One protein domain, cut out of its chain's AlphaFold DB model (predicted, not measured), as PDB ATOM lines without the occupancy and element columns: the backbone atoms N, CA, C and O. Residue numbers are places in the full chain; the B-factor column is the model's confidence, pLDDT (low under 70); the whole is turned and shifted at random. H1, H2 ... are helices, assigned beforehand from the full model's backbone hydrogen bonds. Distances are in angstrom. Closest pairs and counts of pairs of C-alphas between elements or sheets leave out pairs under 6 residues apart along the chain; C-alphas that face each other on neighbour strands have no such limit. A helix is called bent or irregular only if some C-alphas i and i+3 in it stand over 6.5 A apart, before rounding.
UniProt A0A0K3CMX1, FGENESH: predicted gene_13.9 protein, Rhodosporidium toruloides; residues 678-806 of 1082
ATOM      1  N   LYS A 678     -23.284  58.363  74.235       83.38
ATOM      2  CA  LYS A 678     -23.990  59.426  74.982       83.38
ATOM      3  C   LYS A 678     -25.475  59.111  75.198       83.38
ATOM      4  O   LYS A 678     -26.061  59.551  76.176       83.38
ATOM      5  N   VAL A 679     -26.066  58.357  74.271       83.19
ATOM      6  CA  VAL A 679     -27.448  57.872  74.314       83.19
ATOM      7  C   VAL A 679     -27.403  56.368  74.076       83.19
ATOM      8  O   VAL A 679     -26.780  55.910  73.116       83.19
ATOM      9  N   LEU A 680     -28.043  55.600  74.954       84.12
ATOM     10  CA  LEU A 680     -28.261  54.171  74.750       84.12
ATOM     11  C   LEU A 680     -29.538  53.981  73.928       84.12
ATOM     12  O   LEU A 680     -30.538  54.656  74.159       84.12
ATOM     13  N   VAL A 681     -29.506  53.055  72.973       80.50
ATOM     14  CA  VAL A 681     -30.650  52.701  72.124       80.50
ATOM     15  C   VAL A 681     -30.701  51.184  72.056       80.50
ATOM     16  O   VAL A 681     -29.755  50.565  71.569       80.50
ATOM     17  N   ASP A 682     -31.780  50.579  72.552       77.38
ATOM     18  CA  ASP A 682     -31.952  49.131  72.436       77.38
ATOM     19  C   ASP A 682     -32.326  48.766  70.990       77.38
ATOM     20  O   ASP A 682     -33.329  49.243  70.450       77.38
ATOM     21  N   LYS A 683     -31.514  47.913  70.366       77.19
ATOM     22  CA  LYS A 683     -31.725  47.387  69.009       77.19
ATOM     23  C   LYS A 683     -32.115  45.916  69.100       77.19
ATOM     24  O   LYS A 683     -31.672  45.221  70.008       77.19
ATOM     25  N   GLU A 684     -32.900  45.427  68.151       65.25
ATOM     26  CA  GLU A 684     -33.427  44.054  68.207       65.25
ATOM     27  C   GLU A 684     -32.315  43.010  68.052       65.25
ATOM     28  O   GLU A 684     -32.238  42.073  68.843       65.25
ATOM     29  N   ASP A 685     -31.347  43.268  67.170       65.44
ATOM     30  CA  ASP A 685     -30.128  42.465  67.027       65.44
ATOM     31  C   ASP A 685     -29.041  42.761  68.085       65.44
ATOM     32  O   ASP A 685     -27.910  42.282  67.960       65.44
ATOM     33  N   ALA A 686     -29.314  43.578  69.116       67.19
ATOM     34  CA  ALA A 686     -28.299  43.951  70.104       67.19
ATOM     35  C   ALA A 686     -27.839  42.721  70.917       67.19
ATOM     36  O   ALA A 686     -28.642  42.146  71.665       67.19
ATOM     37  N   PRO A 687     -26.546  42.334  70.862       69.50
ATOM     38  CA  PRO A 687     -26.058  41.164  71.583       69.50
ATOM     39  C   PRO A 687     -26.339  41.246  73.087       69.50
ATOM     40  O   PRO A 687     -26.240  42.314  73.696       69.50
ATOM     41  N   ALA A 688     -26.595  40.105  73.732       68.06
ATOM     42  CA  ALA A 688     -26.678  40.029  75.192       68.06
ATOM     43  C   ALA A 688     -25.266  40.071  75.808       68.06
ATOM     44  O   ALA A 688     -24.717  39.062  76.267       68.06
ATOM     45  N   GLY A 689     -24.668  41.262  75.730       64.69
ATOM     46  CA  GLY A 689     -23.391  41.645  76.314       64.69
ATOM     47  C   GLY A 689     -23.553  42.316  77.680       64.69
ATOM     48  O   GLY A 689     -24.496  42.047  78.418       64.69
ATOM     49  N   CYS A 690     -22.620  43.208  78.018       65.62
ATOM     50  CA  CYS A 690     -22.468  43.762  79.369       65.62
ATOM     51  C   CYS A 690     -23.444  44.904  79.736       65.62
ATOM     52  O   CYS A 690     -23.145  45.663  80.651       65.62
ATOM     53  N   GLY A 691     -24.593  45.017  79.056       67.75
ATOM     54  CA  GLY A 691     -25.679  45.921  79.454       67.75
ATOM     55  C   GLY A 691     -25.709  47.312  78.807       67.75
ATOM     56  O   GLY A 691     -26.169  48.244  79.450       67.75
ATOM     57  N   GLN A 692     -25.265  47.479  77.556       79.88
ATOM     58  CA  GLN A 692     -25.461  48.729  76.790       79.88
ATOM     59  C   GLN A 692     -26.916  48.870  76.286       79.88
ATOM     60  O   GLN A 692     -27.172  48.830  75.086       79.88
ATOM     61  N   VAL A 693     -27.874  48.995  77.206       87.19
ATOM     62  CA  VAL A 693     -29.308  49.200  76.926       87.19
ATOM     63  C   VAL A 693     -29.903  50.220  77.908       87.19
ATOM     64  O   VAL A 693     -29.353  50.356  79.000       87.19
ATOM     65  N   PRO A 694     -30.993  50.938  77.562       86.88
ATOM     66  CA  PRO A 694     -31.509  52.027  78.396       86.88
ATOM     67  C   PRO A 694     -32.047  51.573  79.756       86.88
ATOM     68  O   PRO A 694     -31.773  52.229  80.749       86.88
ATOM     69  N   SER A 695     -32.787  50.457  79.813       91.75
ATOM     70  CA  SER A 695     -33.316  49.963  81.089       91.75
ATOM     71  C   SER A 695     -32.250  49.203  81.872       91.75
ATOM     72  O   SER A 695     -31.666  48.222  81.397       91.75
ATOM     73  N   VAL A 696     -32.068  49.610  83.123       94.38
ATOM     74  CA  VAL A 696     -31.166  49.029  84.115       94.38
ATOM     75  C   VAL A 696     -31.567  47.588  84.442       94.38
ATOM     76  O   VAL A 696     -30.699  46.750  84.710       94.38
ATOM     77  N   LEU A 697     -32.862  47.257  84.362       95.12
ATOM     78  CA  LEU A 697     -33.337  45.885  84.548       95.12
ATOM     79  C   LEU A 697     -32.941  44.984  83.376       95.12
ATOM     80  O   LEU A 697     -32.425  43.890  83.608       95.12
ATOM     81  N   ASP A 698     -33.095  45.442  82.132       93.94
ATOM     82  CA  ASP A 698     -32.641  44.663  80.977       93.94
ATOM     83  C   ASP A 698     -31.110  44.546  80.942       93.94
ATOM     84  O   ASP A 698     -30.567  43.463  80.719       93.94
ATOM     85  N   ALA A 699     -30.389  45.621  81.271       93.75
ATOM     86  CA  ALA A 699     -28.936  45.591  81.404       93.75
ATOM     87  C   ALA A 699     -28.476  44.545  82.435       93.75
ATOM     88  O   ALA A 699     -27.548  43.770  82.165       93.75
ATOM     89  N   LEU A 700     -29.149  44.464  83.588       95.38
ATOM     90  CA  LEU A 700     -28.877  43.458  84.611       95.38
ATOM     91  C   LEU A 700     -29.223  42.041  84.130       95.38
ATOM     92  O   LEU A 700     -28.399  41.136  84.278       95.38
ATOM     93  N   VAL A 701     -30.387  41.838  83.502       95.31
ATOM     94  CA  VAL A 701     -30.817  40.528  82.982       95.31
ATOM     95  C   VAL A 701     -29.883  40.035  81.871       95.31
ATOM     96  O   VAL A 701     -29.389  38.910  81.969       95.31
ATOM     97  N   ARG A 702     -29.535  40.860  80.871       94.25
ATOM     98  CA  ARG A 702     -28.537  40.509  79.835       94.25
ATOM     99  C   ARG A 702     -27.180  40.174  80.458       94.25
ATOM    100  O   ARG A 702     -26.569  39.167  80.093       94.25
ATOM    101  N   THR A 703     -26.747  40.930  81.471       93.12
ATOM    102  CA  THR A 703     -25.487  40.648  82.179       93.12
ATOM    103  C   THR A 703     -25.551  39.331  82.970       93.12
ATOM    104  O   THR A 703     -24.558  38.602  82.988       93.12
ATOM    105  N   ILE A 704     -26.699  38.950  83.546       94.44
ATOM    106  CA  ILE A 704     -26.922  37.629  84.174       94.44
ATOM    107  C   ILE A 704     -26.923  36.502  83.129       94.44
ATOM    108  O   ILE A 704     -26.264  35.477  83.329       94.44
ATOM    109  N   LEU A 705     -27.586  36.694  81.984       94.19
ATOM    110  CA  LEU A 705     -27.574  35.734  80.874       94.19
ATOM    111  C   LEU A 705     -26.152  35.497  80.345       94.19
ATOM    112  O   LEU A 705     -25.804  34.348  80.071       94.19
ATOM    113  N   SER A 706     -25.310  36.536  80.295       91.12
ATOM    114  CA  SER A 706     -23.896  36.451  79.887       91.12
ATOM    115  C   SER A 706     -22.969  35.707  80.867       91.12
ATOM    116  O   SER A 706     -21.824  35.410  80.524       91.12
ATOM    117  N   GLN A 707     -23.421  35.367  82.083       89.81
ATOM    118  CA  GLN A 707     -22.567  34.685  83.063       89.81
ATOM    119  C   GLN A 707     -22.220  33.252  82.622       89.81
ATOM    120  O   GLN A 707     -23.107  32.450  82.319       89.81
ATOM    121  N   ASN A 708     -20.921  32.925  82.649       88.62
ATOM    122  CA  ASN A 708     -20.358  31.591  82.394       88.62
ATOM    123  C   ASN A 708     -20.908  30.907  81.121       88.62
ATOM    124  O   ASN A 708     -21.307  29.744  81.147       88.62
ATOM    125  N   THR A 709     -20.983  31.661  80.022       89.81
ATOM    126  CA  THR A 709     -21.468  31.197  78.715       89.81
ATOM    127  C   THR A 709     -20.845  32.028  77.585       89.81
ATOM    128  O   THR A 709     -20.097  32.969  77.850       89.81
ATOM    129  N   THR A 710     -21.117  31.690  76.323       87.75
ATOM    130  CA  THR A 710     -20.616  32.453  75.164       87.75
ATOM    131  C   THR A 710     -21.549  33.616  74.805       87.75
ATOM    132  O   THR A 710     -22.751  33.551  75.064       87.75
ATOM    133  N   SER A 711     -21.034  34.646  74.120       86.25
ATOM    134  CA  SER A 711     -21.864  35.747  73.594       86.25
ATOM    135  C   SER A 711     -22.956  35.270  72.622       86.25
ATOM    136  O   SER A 711     -24.016  35.884  72.553       86.25
ATOM    137  N   LYS A 712     -22.724  34.166  71.891       89.25
ATOM    138  CA  LYS A 712     -23.729  33.544  71.013       89.25
ATOM    139  C   LYS A 712     -24.877  32.964  71.845       89.25
ATOM    140  O   LYS A 712     -26.037  33.257  71.583       89.25
ATOM    141  N   ASN A 713     -24.545  32.194  72.881       92.31
ATOM    142  CA  ASN A 713     -25.518  31.517  73.738       92.31
ATOM    143  C   ASN A 713     -26.307  32.495  74.625       92.31
ATOM    144  O   ASN A 713     -27.505  32.299  74.812       92.31
ATOM    145  N   SER A 714     -25.679  33.555  75.152       92.56
ATOM    146  CA  SER A 714     -26.405  34.586  75.909       92.56
ATOM    147  C   SER A 714     -27.353  35.387  75.019       92.56
ATOM    148  O   SER A 714     -28.472  35.672  75.439       92.56
ATOM    149  N   THR A 715     -26.937  35.719  73.789       91.94
ATOM    150  CA  THR A 715     -27.784  36.453  72.833       91.94
ATOM    151  C   THR A 715     -28.972  35.602  72.400       91.94
ATOM    152  O   THR A 715     -30.102  36.067  72.494       91.94
ATOM    153  N   ALA A 716     -28.746  34.328  72.056       92.75
ATOM    154  CA  ALA A 716     -29.823  33.381  71.770       92.75
ATOM    155  C   ALA A 716     -30.824  33.273  72.936       92.75
ATOM    156  O   ALA A 716     -32.026  33.343  72.710       92.75
ATOM    157  N   ALA A 717     -30.347  33.194  74.186       94.75
ATOM    158  CA  ALA A 717     -31.221  33.142  75.360       94.75
ATOM    159  C   ALA A 717     -32.047  34.426  75.572       94.75
ATOM    160  O   ALA A 717     -33.185  34.337  76.029       94.75
ATOM    161  N   LYS A 718     -31.512  35.611  75.238       94.00
ATOM    162  CA  LYS A 718     -32.269  36.874  75.313       94.00
ATOM    163  C   LYS A 718     -33.316  36.969  74.204       94.00
ATOM    164  O   LYS A 718     -34.477  37.209  74.516       94.00
ATOM    165  N   VAL A 719     -32.942  36.678  72.957       92.81
ATOM    166  CA  VAL A 719     -33.880  36.618  71.821       92.81
ATOM    167  C   VAL A 719     -35.009  35.621  72.106       92.81
ATOM    168  O   VAL A 719     -36.176  35.941  71.909       92.81
ATOM    169  N   GLN A 720     -34.688  34.450  72.667       93.88
ATOM    170  CA  GLN A 720     -35.682  33.446  73.049       93.88
ATOM    171  C   GLN A 720     -36.600  33.925  74.197       93.88
ATOM    172  O   GLN A 720     -37.787  33.608  74.190       93.88
ATOM    173  N   MET A 721     -36.110  34.738  75.146       94.69
ATOM    174  CA  MET A 721     -36.979  35.416  76.125       94.69
ATOM    175  C   MET A 721     -37.914  36.429  75.460       94.69
ATOM    176  O   MET A 721     -39.116  36.391  75.717       94.69
ATOM    177  N   ASP A 722     -37.389  37.308  74.606       93.50
ATOM    178  CA  ASP A 722     -38.186  38.351  73.950       93.50
ATOM    179  C   ASP A 722     -39.264  37.742  73.027       93.50
ATOM    180  O   ASP A 722     -40.390  38.234  72.996       93.50
ATOM    181  N   GLN A 723     -38.977  36.611  72.371       93.38
ATOM    182  CA  GLN A 723     -39.951  35.830  71.592       93.38
ATOM    183  C   GLN A 723     -41.051  35.177  72.454       93.38
ATOM    184  O   GLN A 723     -42.208  35.127  72.046       93.38
ATOM    185  N   VAL A 724     -40.715  34.654  73.640       95.75
ATOM    186  CA  VAL A 724     -41.638  33.857  74.483       95.75
ATOM    187  C   VAL A 724     -42.477  34.705  75.456       95.75
ATOM    188  O   VAL A 724     -43.488  34.224  75.991       95.75
ATOM    189  N   TYR A 725     -42.060  35.948  75.706       95.25
ATOM    190  CA  TYR A 725     -42.680  36.858  76.677       95.25
ATOM    191  C   TYR A 725     -43.042  38.242  76.112       95.25
ATOM    192  O   TYR A 725     -43.833  38.955  76.732       95.25
ATOM    193  N   GLY A 726     -42.515  38.615  74.944       91.94
ATOM    194  CA  GLY A 726     -42.517  39.985  74.438       91.94
ATOM    195  C   GLY A 726     -41.246  40.732  74.854       91.94
ATOM    196  O   GLY A 726     -40.722  40.537  75.955       91.94
ATOM    197  N   ARG A 727     -40.744  41.594  73.961       88.12
ATOM    198  CA  ARG A 727     -39.488  42.336  74.141       88.12
ATOM    199  C   ARG A 727     -39.505  43.154  75.437       88.12
ATOM    200  O   ARG A 727     -40.411  43.952  75.648       88.12
ATOM    201  N   ALA A 728     -38.515  42.920  76.303       85.19
ATOM    202  CA  ALA A 728     -38.380  43.547  77.631       85.19
ATOM    203  C   ALA A 728     -39.598  43.397  78.583       85.19
ATOM    204  O   ALA A 728     -39.694  44.088  79.595       85.19
ATOM    205  N   ASN A 729     -40.526  42.468  78.322       92.12
ATOM    206  CA  ASN A 729     -41.752  42.315  79.113       92.12
ATOM    207  C   ASN A 729     -41.531  41.471  80.385       92.12
ATOM    208  O   ASN A 729     -41.969  40.321  80.500       92.12
ATOM    209  N   TYR A 730     -40.868  42.050  81.388       95.62
ATOM    210  CA  TYR A 730     -40.606  41.365  82.661       95.62
ATOM    211  C   TYR A 730     -41.880  41.026  83.448       95.62
ATOM    212  O   TYR A 730     -41.877  40.075  84.229       95.62
ATOM    213  N   ARG A 731     -42.996  41.725  83.191       93.75
ATOM    214  CA  ARG A 731     -44.317  41.403  83.756       93.75
ATOM    215  C   ARG A 731     -44.790  40.014  83.304       93.75
ATOM    216  O   ARG A 731     -45.276  39.230  84.122       93.75
ATOM    217  N   ALA A 732     -44.598  39.683  82.024       94.25
ATOM    218  CA  ALA A 732     -44.880  38.356  81.477       94.25
ATOM    219  C   ALA A 732     -43.861  37.294  81.929       94.25
ATOM    220  O   ALA A 732     -44.234  36.137  82.130       94.25
ATOM    221  N   VAL A 733     -42.591  37.670  82.134       96.38
ATOM    222  CA  VAL A 733     -41.573  36.766  82.705       96.38
ATOM    223  C   VAL A 733     -41.959  36.338  84.123       96.38
ATOM    224  O   VAL A 733     -42.010  35.138  84.401       96.38
ATOM    225  N   LEU A 734     -42.298  37.301  84.989       95.44
ATOM    226  CA  LEU A 734     -42.724  37.059  86.369       95.44
ATOM    227  C   LEU A 734     -43.986  36.181  86.426       95.44
ATOM    228  O   LEU A 734     -44.007  35.179  87.139       95.44
ATOM    229  N   SER A 735     -45.016  36.498  85.631       93.81
ATOM    230  CA  SER A 735     -46.269  35.725  85.621       93.81
ATOM    231  C   SER A 735     -46.134  34.323  85.009       93.81
ATOM    232  O   SER A 735     -46.862  33.415  85.404       93.81
ATOM    233  N   GLY A 736     -45.184  34.113  84.089       93.38
ATOM    234  CA  GLY A 736     -44.873  32.793  83.531       93.38
ATOM    235  C   GLY A 736     -44.059  31.880  84.458       93.38
ATOM    236  O   GLY A 736     -44.010  30.671  84.223       93.38
ATOM    237  N   GLY A 737     -43.437  32.433  85.504       94.44
ATOM    238  CA  GLY A 737     -42.752  31.687  86.558       94.44
ATOM    239  C   GLY A 737     -41.412  31.045  86.168       94.44
ATOM    240  O   GLY A 737     -41.051  30.890  84.997       94.44
ATOM    241  N   GLN A 738     -40.665  30.614  87.194       96.44
ATOM    242  CA  GLN A 738     -39.286  30.129  87.055       96.44
ATOM    243  C   GLN A 738     -39.139  28.960  86.065       96.44
ATOM    244  O   GLN A 738     -38.154  28.911  85.330       96.44
ATOM    245  N   ALA A 739     -40.091  28.021  86.033       96.81
ATOM    246  CA  ALA A 739     -40.001  26.822  85.197       96.81
ATOM    247  C   ALA A 739     -40.071  27.149  83.694       96.81
ATOM    248  O   ALA A 739     -39.214  26.693  82.934       96.81
ATOM    249  N   LYS A 740     -41.024  27.998  83.274       97.56
ATOM    250  CA  LYS A 740     -41.115  28.468  81.881       97.56
ATOM    251  C   LYS A 740     -39.863  29.266  81.508       97.56
ATOM    252  O   LYS A 740     -39.290  29.033  80.445       97.56
ATOM    253  N   LEU A 741     -39.383  30.136  82.403       97.56
ATOM    254  CA  LEU A 741     -38.175  30.929  82.162       97.56
ATOM    255  C   LEU A 741     -36.929  30.043  82.019       97.56
ATOM    256  O   LEU A 741     -36.120  30.270  81.126       97.56
ATOM    257  N   GLN A 742     -36.781  29.018  82.862       97.62
ATOM    258  CA  GLN A 742     -35.656  28.079  82.831       97.62
ATOM    259  C   GLN A 742     -35.554  27.330  81.501       97.62
ATOM    260  O   GLN A 742     -34.454  27.198  80.968       97.62
ATOM    261  N   GLU A 743     -36.677  26.851  80.967       97.31
ATOM    262  CA  GLU A 743     -36.708  26.203  79.653       97.31
ATOM    263  C   GLU A 743     -36.436  27.221  78.532       97.31
ATOM    264  O   GLU A 743     -35.610  26.971  77.654       97.31
ATOM    265  N   THR A 744     -37.022  28.421  78.629       96.88
ATOM    266  CA  THR A 744     -36.812  29.530  77.677       96.88
ATOM    267  C   THR A 744     -35.341  29.948  77.563       96.88
ATOM    268  O   THR A 744     -34.889  30.283  76.474       96.88
ATOM    269  N   ILE A 745     -34.563  29.904  78.653       96.75
ATOM    270  CA  ILE A 745     -33.133  30.282  78.651       96.75
ATOM    271  C   ILE A 745     -32.178  29.080  78.632       96.75
ATOM    272  O   ILE A 745     -30.980  29.244  78.885       96.75
ATOM    273  N   ARG A 746     -32.668  27.863  78.338       96.19
ATOM    274  CA  ARG A 746     -31.878  26.618  78.419       96.19
ATOM    275  C   ARG A 746     -30.587  26.674  77.597       96.19
ATOM    276  O   ARG A 746     -29.536  26.251  78.079       96.19
ATOM    277  N   CYS A 747     -30.648  27.261  76.402       92.50
ATOM    278  CA  CYS A 747     -29.511  27.475  75.497       92.50
ATOM    279  C   CYS A 747     -28.379  28.338  76.104       92.50
ATOM    280  O   CYS A 747     -27.206  28.165  75.762       92.50
ATOM    281  N   GLY A 748     -28.704  29.219  77.057       89.25
ATOM    282  CA  GLY A 748     -27.760  30.109  77.734       89.25
ATOM    283  C   GLY A 748     -26.860  29.425  78.771       89.25
ATOM    284  O   GLY A 748     -25.890  30.043  79.217       89.25
ATOM    285  N   GLY A 749     -27.146  28.176  79.160       91.19
ATOM    286  CA  GLY A 749     -26.388  27.421  80.168       91.19
ATOM    287  C   GLY A 749     -26.584  27.925  81.608       91.19
ATOM    288  O   GLY A 749     -26.863  29.100  81.841       91.19
ATOM    289  N   LEU A 750     -26.450  27.028  82.598       93.00
ATOM    290  CA  LEU A 750     -26.790  27.274  84.019       93.00
ATOM    291  C   LEU A 750     -28.233  27.788  84.236       93.00
ATOM    292  O   LEU A 750     -28.508  28.522  85.188       93.00
ATOM    293  N   ALA A 751     -29.158  27.397  83.356       93.56
ATOM    294  CA  ALA A 751     -30.487  27.995  83.242       93.56
ATOM    295  C   ALA A 751     -31.308  27.987  84.543       93.56
ATOM    296  O   ALA A 751     -31.961  28.980  84.828       93.56
ATOM    297  N   GLY A 752     -31.227  26.937  85.372       95.19
ATOM    298  CA  GLY A 752     -31.936  26.894  86.661       95.19
ATOM    299  C   GLY A 752     -31.416  27.881  87.713       95.19
ATOM    300  O   GLY A 752     -32.193  28.397  88.515       95.19
ATOM    301  N   ASN A 753     -30.122  28.218  87.672       94.44
ATOM    302  CA  ASN A 753     -29.553  29.256  88.536       94.44
ATOM    303  C   ASN A 753     -29.894  30.651  87.996       94.44
ATOM    304  O   ASN A 753     -30.263  31.534  88.765       94.44
ATOM    305  N   LYS A 754     -29.810  30.842  86.670       95.00
ATOM    306  CA  LYS A 754     -30.142  32.115  86.010       95.00
ATOM    307  C   LYS A 754     -31.628  32.454  86.137       95.00
ATOM    308  O   LYS A 754     -31.949  33.591  86.459       95.00
ATOM    309  N   SER A 755     -32.525  31.480  85.969       96.69
ATOM    310  CA  SER A 755     -33.965  31.680  86.142       96.69
ATOM    311  C   SER A 755     -34.298  32.040  87.587       96.69
ATOM    312  O   SER A 755     -35.014  33.009  87.806       96.69
ATOM    313  N   LYS A 756     -33.714  31.345  88.577       96.00
ATOM    314  CA  LYS A 756     -33.886  31.687  89.996       96.00
ATOM    315  C   LYS A 756     -33.406  33.107  90.315       96.00
ATOM    316  O   LYS A 756     -34.089  33.823  91.039       96.00
ATOM    317  N   ALA A 757     -32.256  33.510  89.772       95.06
ATOM    318  CA  ALA A 757     -31.703  34.849  89.962       95.06
ATOM    319  C   ALA A 757     -32.602  35.942  89.359       95.06
ATOM    320  O   ALA A 757     -32.911  36.916  90.036       95.06
ATOM    321  N   ILE A 758     -33.058  35.756  88.113       96.50
ATOM    322  CA  ILE A 758     -33.952  36.702  87.431       96.50
ATOM    323  C   ILE A 758     -35.288  36.798  88.178       96.50
ATOM    324  O   ILE A 758     -35.699  37.901  88.520       96.50
ATOM    325  N   MET A 759     -35.924  35.667  88.508       96.31
ATOM    326  CA  MET A 759     -37.179  35.659  89.272       96.31
ATOM    327  C   MET A 759     -37.024  36.380  90.616       96.31
ATOM    328  O   MET A 759     -37.788  37.296  90.881       96.31
ATOM    329  N   GLY A 760     -35.976  36.090  91.397       95.56
ATOM    330  CA  GLY A 760     -35.739  36.752  92.687       95.56
ATOM    331  C   GLY A 760     -35.446  38.261  92.611       95.56
ATOM    332  O   GLY A 760     -35.587  38.959  93.615       95.56
ATOM    333  N   ILE A 761     -35.060  38.786  91.442       95.75
ATOM    334  CA  ILE A 761     -35.013  40.235  91.182       95.75
ATOM    335  C   ILE A 761     -36.435  40.760  90.945       95.75
ATOM    336  O   ILE A 761     -36.834  41.732  91.583       95.75
ATOM    337  N   LEU A 762     -37.213  40.099  90.081       96.31
ATOM    338  CA  LEU A 762     -38.584  40.501  89.742       96.31
ATOM    339  C   LEU A 762     -39.546  40.401  90.937       96.31
ATOM    340  O   LEU A 762     -40.312  41.331  91.165       96.31
ATOM    341  N   ASP A 763     -39.450  39.344  91.748       94.94
ATOM    342  CA  ASP A 763     -40.205  39.165  92.997       94.94
ATOM    343  C   ASP A 763     -39.936  40.314  93.988       94.94
ATOM    344  O   ASP A 763     -40.837  40.767  94.693       94.94
ATOM    345  N   ARG A 764     -38.695  40.822  94.034       93.50
ATOM    346  CA  ARG A 764     -38.312  41.942  94.906       93.50
ATOM    347  C   ARG A 764     -38.736  43.304  94.347       93.50
ATOM    348  O   ARG A 764     -39.039  44.195  95.135       93.50
ATOM    349  N   LEU A 765     -38.787  43.465  93.025       93.69
ATOM    350  CA  LEU A 765     -39.388  44.644  92.390       93.69
ATOM    351  C   LEU A 765     -40.905  44.683  92.611       93.69
ATOM    352  O   LEU A 765     -41.439  45.725  92.969       93.69
ATOM    353  N   GLU A 766     -41.583  43.541  92.498       93.69
ATOM    354  CA  GLU A 766     -43.004  43.424  92.834       93.69
ATOM    355  C   GLU A 766     -43.253  43.740  94.316       93.69
ATOM    356  O   GLU A 766     -44.139  44.528  94.642       93.69
ATOM    357  N   ALA A 767     -42.432  43.191  95.220       91.62
ATOM    358  CA  ALA A 767     -42.514  43.498  96.645       91.62
ATOM    359  C   ALA A 767     -42.329  45.000  96.927       91.62
ATOM    360  O   ALA A 767     -43.068  45.544  97.739       91.62
ATOM    361  N   ARG A 768     -41.414  45.689  96.225       90.19
ATOM    362  CA  ARG A 768     -41.278  47.154  96.292       90.19
ATOM    363  C   ARG A 768     -42.533  47.876  95.811       90.19
ATOM    364  O   ARG A 768     -42.999  48.786  96.492       90.19
ATOM    365  N   ASN A 769     -43.067  47.504  94.650       91.12
ATOM    366  CA  ASN A 769     -44.245  48.165  94.086       91.12
ATOM    367  C   ASN A 769     -45.438  48.095  95.056       91.12
ATOM    368  O   ASN A 769     -46.193  49.057  95.174       91.12
ATOM    369  N   VAL A 770     -45.555  46.998  95.808       89.94
ATOM    370  CA  VAL A 770     -46.575  46.825  96.851       89.94
ATOM    371  C   VAL A 770     -46.225  47.560  98.153       89.94
ATOM    372  O   VAL A 770     -47.064  48.289  98.678       89.94
ATOM    373  N   ASP A 771     -45.009  47.396  98.682       89.38
ATOM    374  CA  ASP A 771     -44.637  47.867 100.027       89.38
ATOM    375  C   ASP A 771     -44.175  49.334 100.087       89.38
ATOM    376  O   ASP A 771     -44.457  50.014 101.072       89.38
ATOM    377  N   GLU A 772     -43.450  49.821  99.074       87.00
ATOM    378  CA  GLU A 772     -42.903  51.190  99.025       87.00
ATOM    379  C   GLU A 772     -43.820  52.144  98.235       87.00
ATOM    380  O   GLU A 772     -43.936  53.314  98.595       87.00
ATOM    381  N   LEU A 773     -44.484  51.657  97.173       85.69
ATOM    382  CA  LEU A 773     -45.345  52.472  96.293       85.69
ATOM    383  C   LEU A 773     -46.857  52.265  96.515       85.69
ATOM    384  O   LEU A 773     -47.661  52.988  95.928       85.69
ATOM    385  N   GLY A 774     -47.266  51.303  97.351       85.38
ATOM    386  CA  GLY A 774     -48.675  51.061  97.694       85.38
ATOM    387  C   GLY A 774     -49.548  50.514  96.555       85.38
ATOM    388  O   GLY A 774     -50.778  50.561  96.648       85.38
ATOM    389  N   LEU A 775     -48.944  50.012  95.474       88.50
ATOM    390  CA  LEU A 775     -49.648  49.426  94.332       88.50
ATOM    391  C   LEU A 775     -50.178  48.024  94.681       88.50
ATOM    392  O   LEU A 775     -49.701  47.368  95.608       88.50
ATOM    393  N   LYS A 776     -51.178  47.522  93.948       83.62
ATOM    394  CA  LYS A 776     -51.661  46.148  94.174       83.62
ATOM    395  C   LYS A 776     -50.713  45.144  93.504       83.62
ATOM    396  O   LYS A 776     -50.175  45.456  92.444       83.62
ATOM    397  N   PRO A 777     -50.569  43.912  94.027       85.62
ATOM    398  CA  PRO A 777     -49.892  42.842  93.298       85.62
ATOM    399  C   PRO A 777     -50.529  42.654  91.913       85.62
ATOM    400  O   PRO A 777     -51.742  42.450  91.810       85.62
ATOM    401  N   GLY A 778     -49.725  42.748  90.856       82.62
ATOM    402  CA  GLY A 778     -50.179  42.849  89.465       82.62
ATOM    403  C   GLY A 778     -50.000  44.231  88.818       82.62
ATOM    404  O   GLY A 778     -49.946  44.300  87.592       82.62
ATOM    405  N   GLU A 779     -49.890  45.303  89.604       80.50
ATOM    406  CA  GLU A 779     -49.843  46.695  89.140       80.50
ATOM    407  C   GLU A 779     -48.421  47.284  89.206       80.50
ATOM    408  O   GLU A 779     -47.569  46.850  89.983       80.50
ATOM    409  N   GLY A 780     -48.166  48.298  88.377       82.31
ATOM    410  CA  GLY A 780     -46.859  48.945  88.268       82.31
ATOM    411  C   GLY A 780     -45.872  48.227  87.342       82.31
ATOM    412  O   GLY A 780     -45.903  47.005  87.150       82.31
ATOM    413  N   GLU A 781     -44.981  49.026  86.763       87.81
ATOM    414  CA  GLU A 781     -43.865  48.556  85.949       87.81
ATOM    415  C   GLU A 781     -42.779  47.917  86.828       87.81
ATOM    416  O   GLU A 781     -42.531  48.346  87.956       87.81
ATOM    417  N   LEU A 782     -42.130  46.871  86.315       92.50
ATOM    418  CA  LEU A 782     -40.971  46.258  86.959       92.50
ATOM    419  C   LEU A 782     -39.721  46.895  86.348       92.50
ATOM    420  O   LEU A 782     -39.309  46.506  85.261       92.50
ATOM    421  N   SER A 783     -39.145  47.880  87.035       92.44
ATOM    422  CA  SER A 783     -37.990  48.651  86.559       92.44
ATOM    423  C   SER A 783     -36.938  48.834  87.663       92.44
ATOM    424  O   SER A 783     -37.249  48.824  88.855       92.44
ATOM    425  N   LEU A 784     -35.672  48.993  87.258       94.62
ATOM    426  CA  LEU A 784     -34.550  49.404  88.115       94.62
ATOM    427  C   LEU A 784     -34.091  50.844  87.823       94.62
ATOM    428  O   LEU A 784     -33.074  51.289  88.348       94.62
ATOM    429  N   ASP A 785     -34.821  51.591  86.996       93.56
ATOM    430  CA  ASP A 785     -34.311  52.812  86.361       93.56
ATOM    431  C   ASP A 785     -34.273  54.008  87.335       93.56
ATOM    432  O   ASP A 785     -33.522  54.961  87.140       93.56
ATOM    433  N   TYR A 786     -34.942  53.895  88.489       91.44
ATOM    434  CA  TYR A 786     -34.735  54.781  89.643       91.44
ATOM    435  C   TYR A 786     -33.269  54.790  90.139       91.44
ATOM    436  O   TYR A 786     -32.850  55.740  90.802       91.44
ATOM    437  N   LEU A 787     -32.459  53.771  89.804       94.00
ATOM    438  CA  LEU A 787     -31.020  53.752  90.085       94.00
ATOM    439  C   LEU A 787     -30.243  54.843  89.333       94.00
ATOM    440  O   LEU A 787     -29.182  55.239  89.814       94.00
ATOM    441  N   HIS A 788     -30.767  55.396  88.230       91.62
ATOM    442  CA  HIS A 788     -30.157  56.560  87.576       91.62
ATOM    443  C   HIS A 788     -30.070  57.777  88.512       91.62
ATOM    444  O   HIS A 788     -29.103  58.530  88.411       91.62
ATOM    445  N   GLY A 789     -31.019  57.939  89.443       90.50
ATOM    446  CA  GLY A 789     -31.058  59.047  90.406       90.50
ATOM    447  C   GLY A 789     -30.291  58.822  91.715       90.50
ATOM    448  O   GLY A 789     -30.201  59.746  92.518       90.50
ATOM    449  N   LYS A 790     -29.744  57.622  91.961       93.50
ATOM    450  CA  LYS A 790     -28.970  57.311  93.182       93.50
ATOM    451  C   LYS A 790     -27.480  57.599  93.012       93.50
ATOM    452  O   LYS A 790     -26.985  57.616  91.884       93.50
ATOM    453  N   SER A 791     -26.735  57.750  94.107       94.81
ATOM    454  CA  SER A 791     -25.265  57.808  94.055       94.81
ATOM    455  C   SER A 791     -24.648  56.484  93.576       94.81
ATOM    456  O   SER A 791     -25.292  55.430  93.602       94.81
ATOM    457  N   ASP A 792     -23.392  56.523  93.127       91.94
ATOM    458  CA  ASP A 792     -22.676  55.337  92.629       91.94
ATOM    459  C   ASP A 792     -22.557  54.244  93.693       91.94
ATOM    460  O   ASP A 792     -22.685  53.061  93.381       91.94
ATOM    461  N   GLU A 793     -22.373  54.627  94.958       89.69
ATOM    462  CA  GLU A 793     -22.272  53.675  96.062       89.69
ATOM    463  C   GLU A 793     -23.615  53.011  96.365       89.69
ATOM    464  O   GLU A 793     -23.672  51.797  96.549       89.69
ATOM    465  N   GLU A 794     -24.707  53.776  96.381       93.44
ATOM    466  CA  GLU A 794     -26.054  53.240  96.590       93.44
ATOM    467  C   GLU A 794     -26.477  52.312  95.449       93.44
ATOM    468  O   GLU A 794     -26.972  51.218  95.713       93.44
ATOM    469  N   ALA A 795     -26.242  52.706  94.192       94.31
ATOM    470  CA  ALA A 795     -26.565  51.884  93.031       94.31
ATOM    471  C   ALA A 795     -25.741  50.584  93.005       94.31
ATOM    472  O   ALA A 795     -26.289  49.504  92.773       94.31
ATOM    473  N   LEU A 796     -24.442  50.663  93.311       93.19
ATOM    474  CA  LEU A 796     -23.558  49.501  93.391       93.19
ATOM    475  C   LEU A 796     -23.965  48.559  94.538       93.19
ATOM    476  O   LEU A 796     -24.102  47.355  94.319       93.19
ATOM    477  N   ASN A 797     -24.226  49.096  95.736       93.94
ATOM    478  CA  ASN A 797     -24.714  48.325  96.883       93.94
ATOM    479  C   ASN A 797     -26.076  47.673  96.592       93.94
ATOM    480  O   ASN A 797     -26.261  46.484  96.862       93.94
ATOM    481  N   GLU A 798     -27.029  48.403  96.010       94.25
ATOM    482  CA  GLU A 798     -28.351  47.860  95.701       94.25
ATOM    483  C   GLU A 798     -28.266  46.725  94.675       94.25
ATOM    484  O   GLU A 798     -28.832  45.655  94.914       94.25
ATOM    485  N   LEU A 799     -27.473  46.876  93.611       94.69
ATOM    486  CA  LEU A 799     -27.223  45.796  92.655       94.69
ATOM    487  C   LEU A 799     -26.542  44.585  93.322       94.69
ATOM    488  O   LEU A 799     -26.980  43.451  93.128       94.69
ATOM    489  N   ILE A 800     -25.534  44.795  94.177       94.12
ATOM    490  CA  ILE A 800     -24.882  43.726  94.963       94.12
ATOM    491  C   ILE A 800     -25.860  43.036  95.929       94.12
ATOM    492  O   ILE A 800     -25.652  41.869  96.274       94.12
ATOM    493  N   SER A 801     -26.937  43.699  96.355       93.44
ATOM    494  CA  SER A 801     -27.917  43.128  97.287       93.44
ATOM    495  C   SER A 801     -28.841  42.065  96.667       93.44
ATOM    496  O   SER A 801     -29.469  41.317  97.412       93.44
ATOM    497  N   PHE A 802     -28.914  41.934  95.336       92.75
ATOM    498  CA  PHE A 802     -29.644  40.835  94.681       92.75
ATOM    499  C   PHE A 802     -28.843  39.523  94.708       92.75
ATOM    500  O   PHE A 802     -27.621  39.520  94.549       92.75
ATOM    501  N   ASP A 803     -29.501  38.377  94.896       86.88
ATOM    502  CA  ASP A 803     -28.819  37.078  94.839       86.88
ATOM    503  C   ASP A 803     -28.304  36.754  93.424       86.88
ATOM    504  O   ASP A 803     -28.824  37.230  92.419       86.88
ATOM    505  N   SER A 804     -27.200  36.003  93.355       86.31
ATOM    506  CA  SER A 804     -26.400  35.759  92.134       86.31
ATOM    507  C   SER A 804     -25.842  37.003  91.411       86.31
ATOM    508  O   SER A 804     -25.063  36.858  90.467       86.31
ATOM    509  N   VAL A 805     -26.134  38.217  91.885       91.94
ATOM    510  CA  VAL A 805     -25.384  39.427  91.536       91.94
ATOM    511  C   VAL A 805     -24.202  39.574  92.500       91.94
ATOM    512  O   VAL A 805     -24.314  39.355  93.709       91.94
ATOM    513  N   GLY A 806     -23.040  39.900  91.942       91.56
ATOM    514  CA  GLY A 806     -21.789  40.158  92.656       91.56
ATOM    515  C   GLY A 806     -21.033  41.307  91.992       91.56
ATOM    516  O   GLY A 806     -21.486  41.826  90.968       91.56
TER     517      GLY A 806
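AT A GLANCE: This is residues 678 to 806 of the 1082 residues of the protein "FGENESH: predicted gene_13.9 protein" of Rhodosporidium toruloides (UniProt A0A0K3CMX1). Four helices, H1 to H4, pack in a round: H1, H4 and H3 run at shallow tilts, H4 touching both of the others, while H2 crosses steeply from the end of H1 to the start of H3. Two short helices, H5 and H6, form a small group at the other end of H1, H5 touching it only just and H6 near H5 alone. The printed part has 129 residues with six named helices, H1 to H6 in chain order, and no named strand; the class is all helix. The whole is compact, with a radius of gyration of the C-alphas of 14.1 A, and spans 38 by 34 by 25 A.

HOW THE PARTS SIT: Go first past residues 678 to 695, which hold no named element, to the hub H1, residues 696 to 705. Next, residues 714 to 718 of H2, residues 711 to 725, touch H1 at a steep tilt of 57 degrees, opposite ways; the closest C-alphas, of Leu 705 and Ser 714, are 5.2 A apart. H3, residues 730 to 744, touches H2 at a steep tilt of 55 degrees, opposite ways, closest at the C-alphas of Tyr 725 and Ala 732, 5.5 A. H4, residues 751 to 771, makes a helical hairpin with H3, at a shallow tilt of 18 degrees; their closest C-alphas, of Gln 742 and Ser 755, are 5.2 A apart. With residues 754 to 758 alone H4 touches H1, at a shallow tilt of 20 degrees, opposite ways; the closest C-alphas, of Ile 704 and Lys 754, are 6.6 A apart. H5, residues 785 to 789, only just touches H1, with 3 pairs of C-alphas within 8 A, the closest those of Val 696 and Asp 785 at 5.4 A. H6, residues 792 to 800, is close to H5 but not clearly touching, with the C-alphas of Leu 787 and Ala 795 closest at 5.7 A, and it is apart from H1 and H4. Every O i to N i+4 pair is within hydrogen-bond range in H1, H2 and H6, against 8 of 11 in H3, 16 of 17 in H4 and 0 of 1 in H5, where 2 of 2 O i to N i+3 pairs are.

IN THESE COORDINATES: Find C-alpha 696 at (-31.166, 49.029, 84.115); from there H1 runs 14.1 A to C-alpha 705. H2 covers 21.1 A and H3 13.4 A; H3 is irregular, with C-alphas 735 and 738 9.1 A apart. Find C-alpha 751 at (-30.487, 27.995, 83.242), where H4, the longest helix, begins its 29.6 A. H5 covers 8.1 A and H6 12.0 A, ending at C-alpha 800 at (-24.882, 43.726, 94.963).

THE WHOLE: The two C-alphas farthest apart, of Thr 710 and Gly 774, are 40.5 A apart. The printed part has no cut, and the link from H4 to H5, 13 residues, is long. The model's mean pLDDT over the printed part is 90.2, and residues 684 to 691 are under 70.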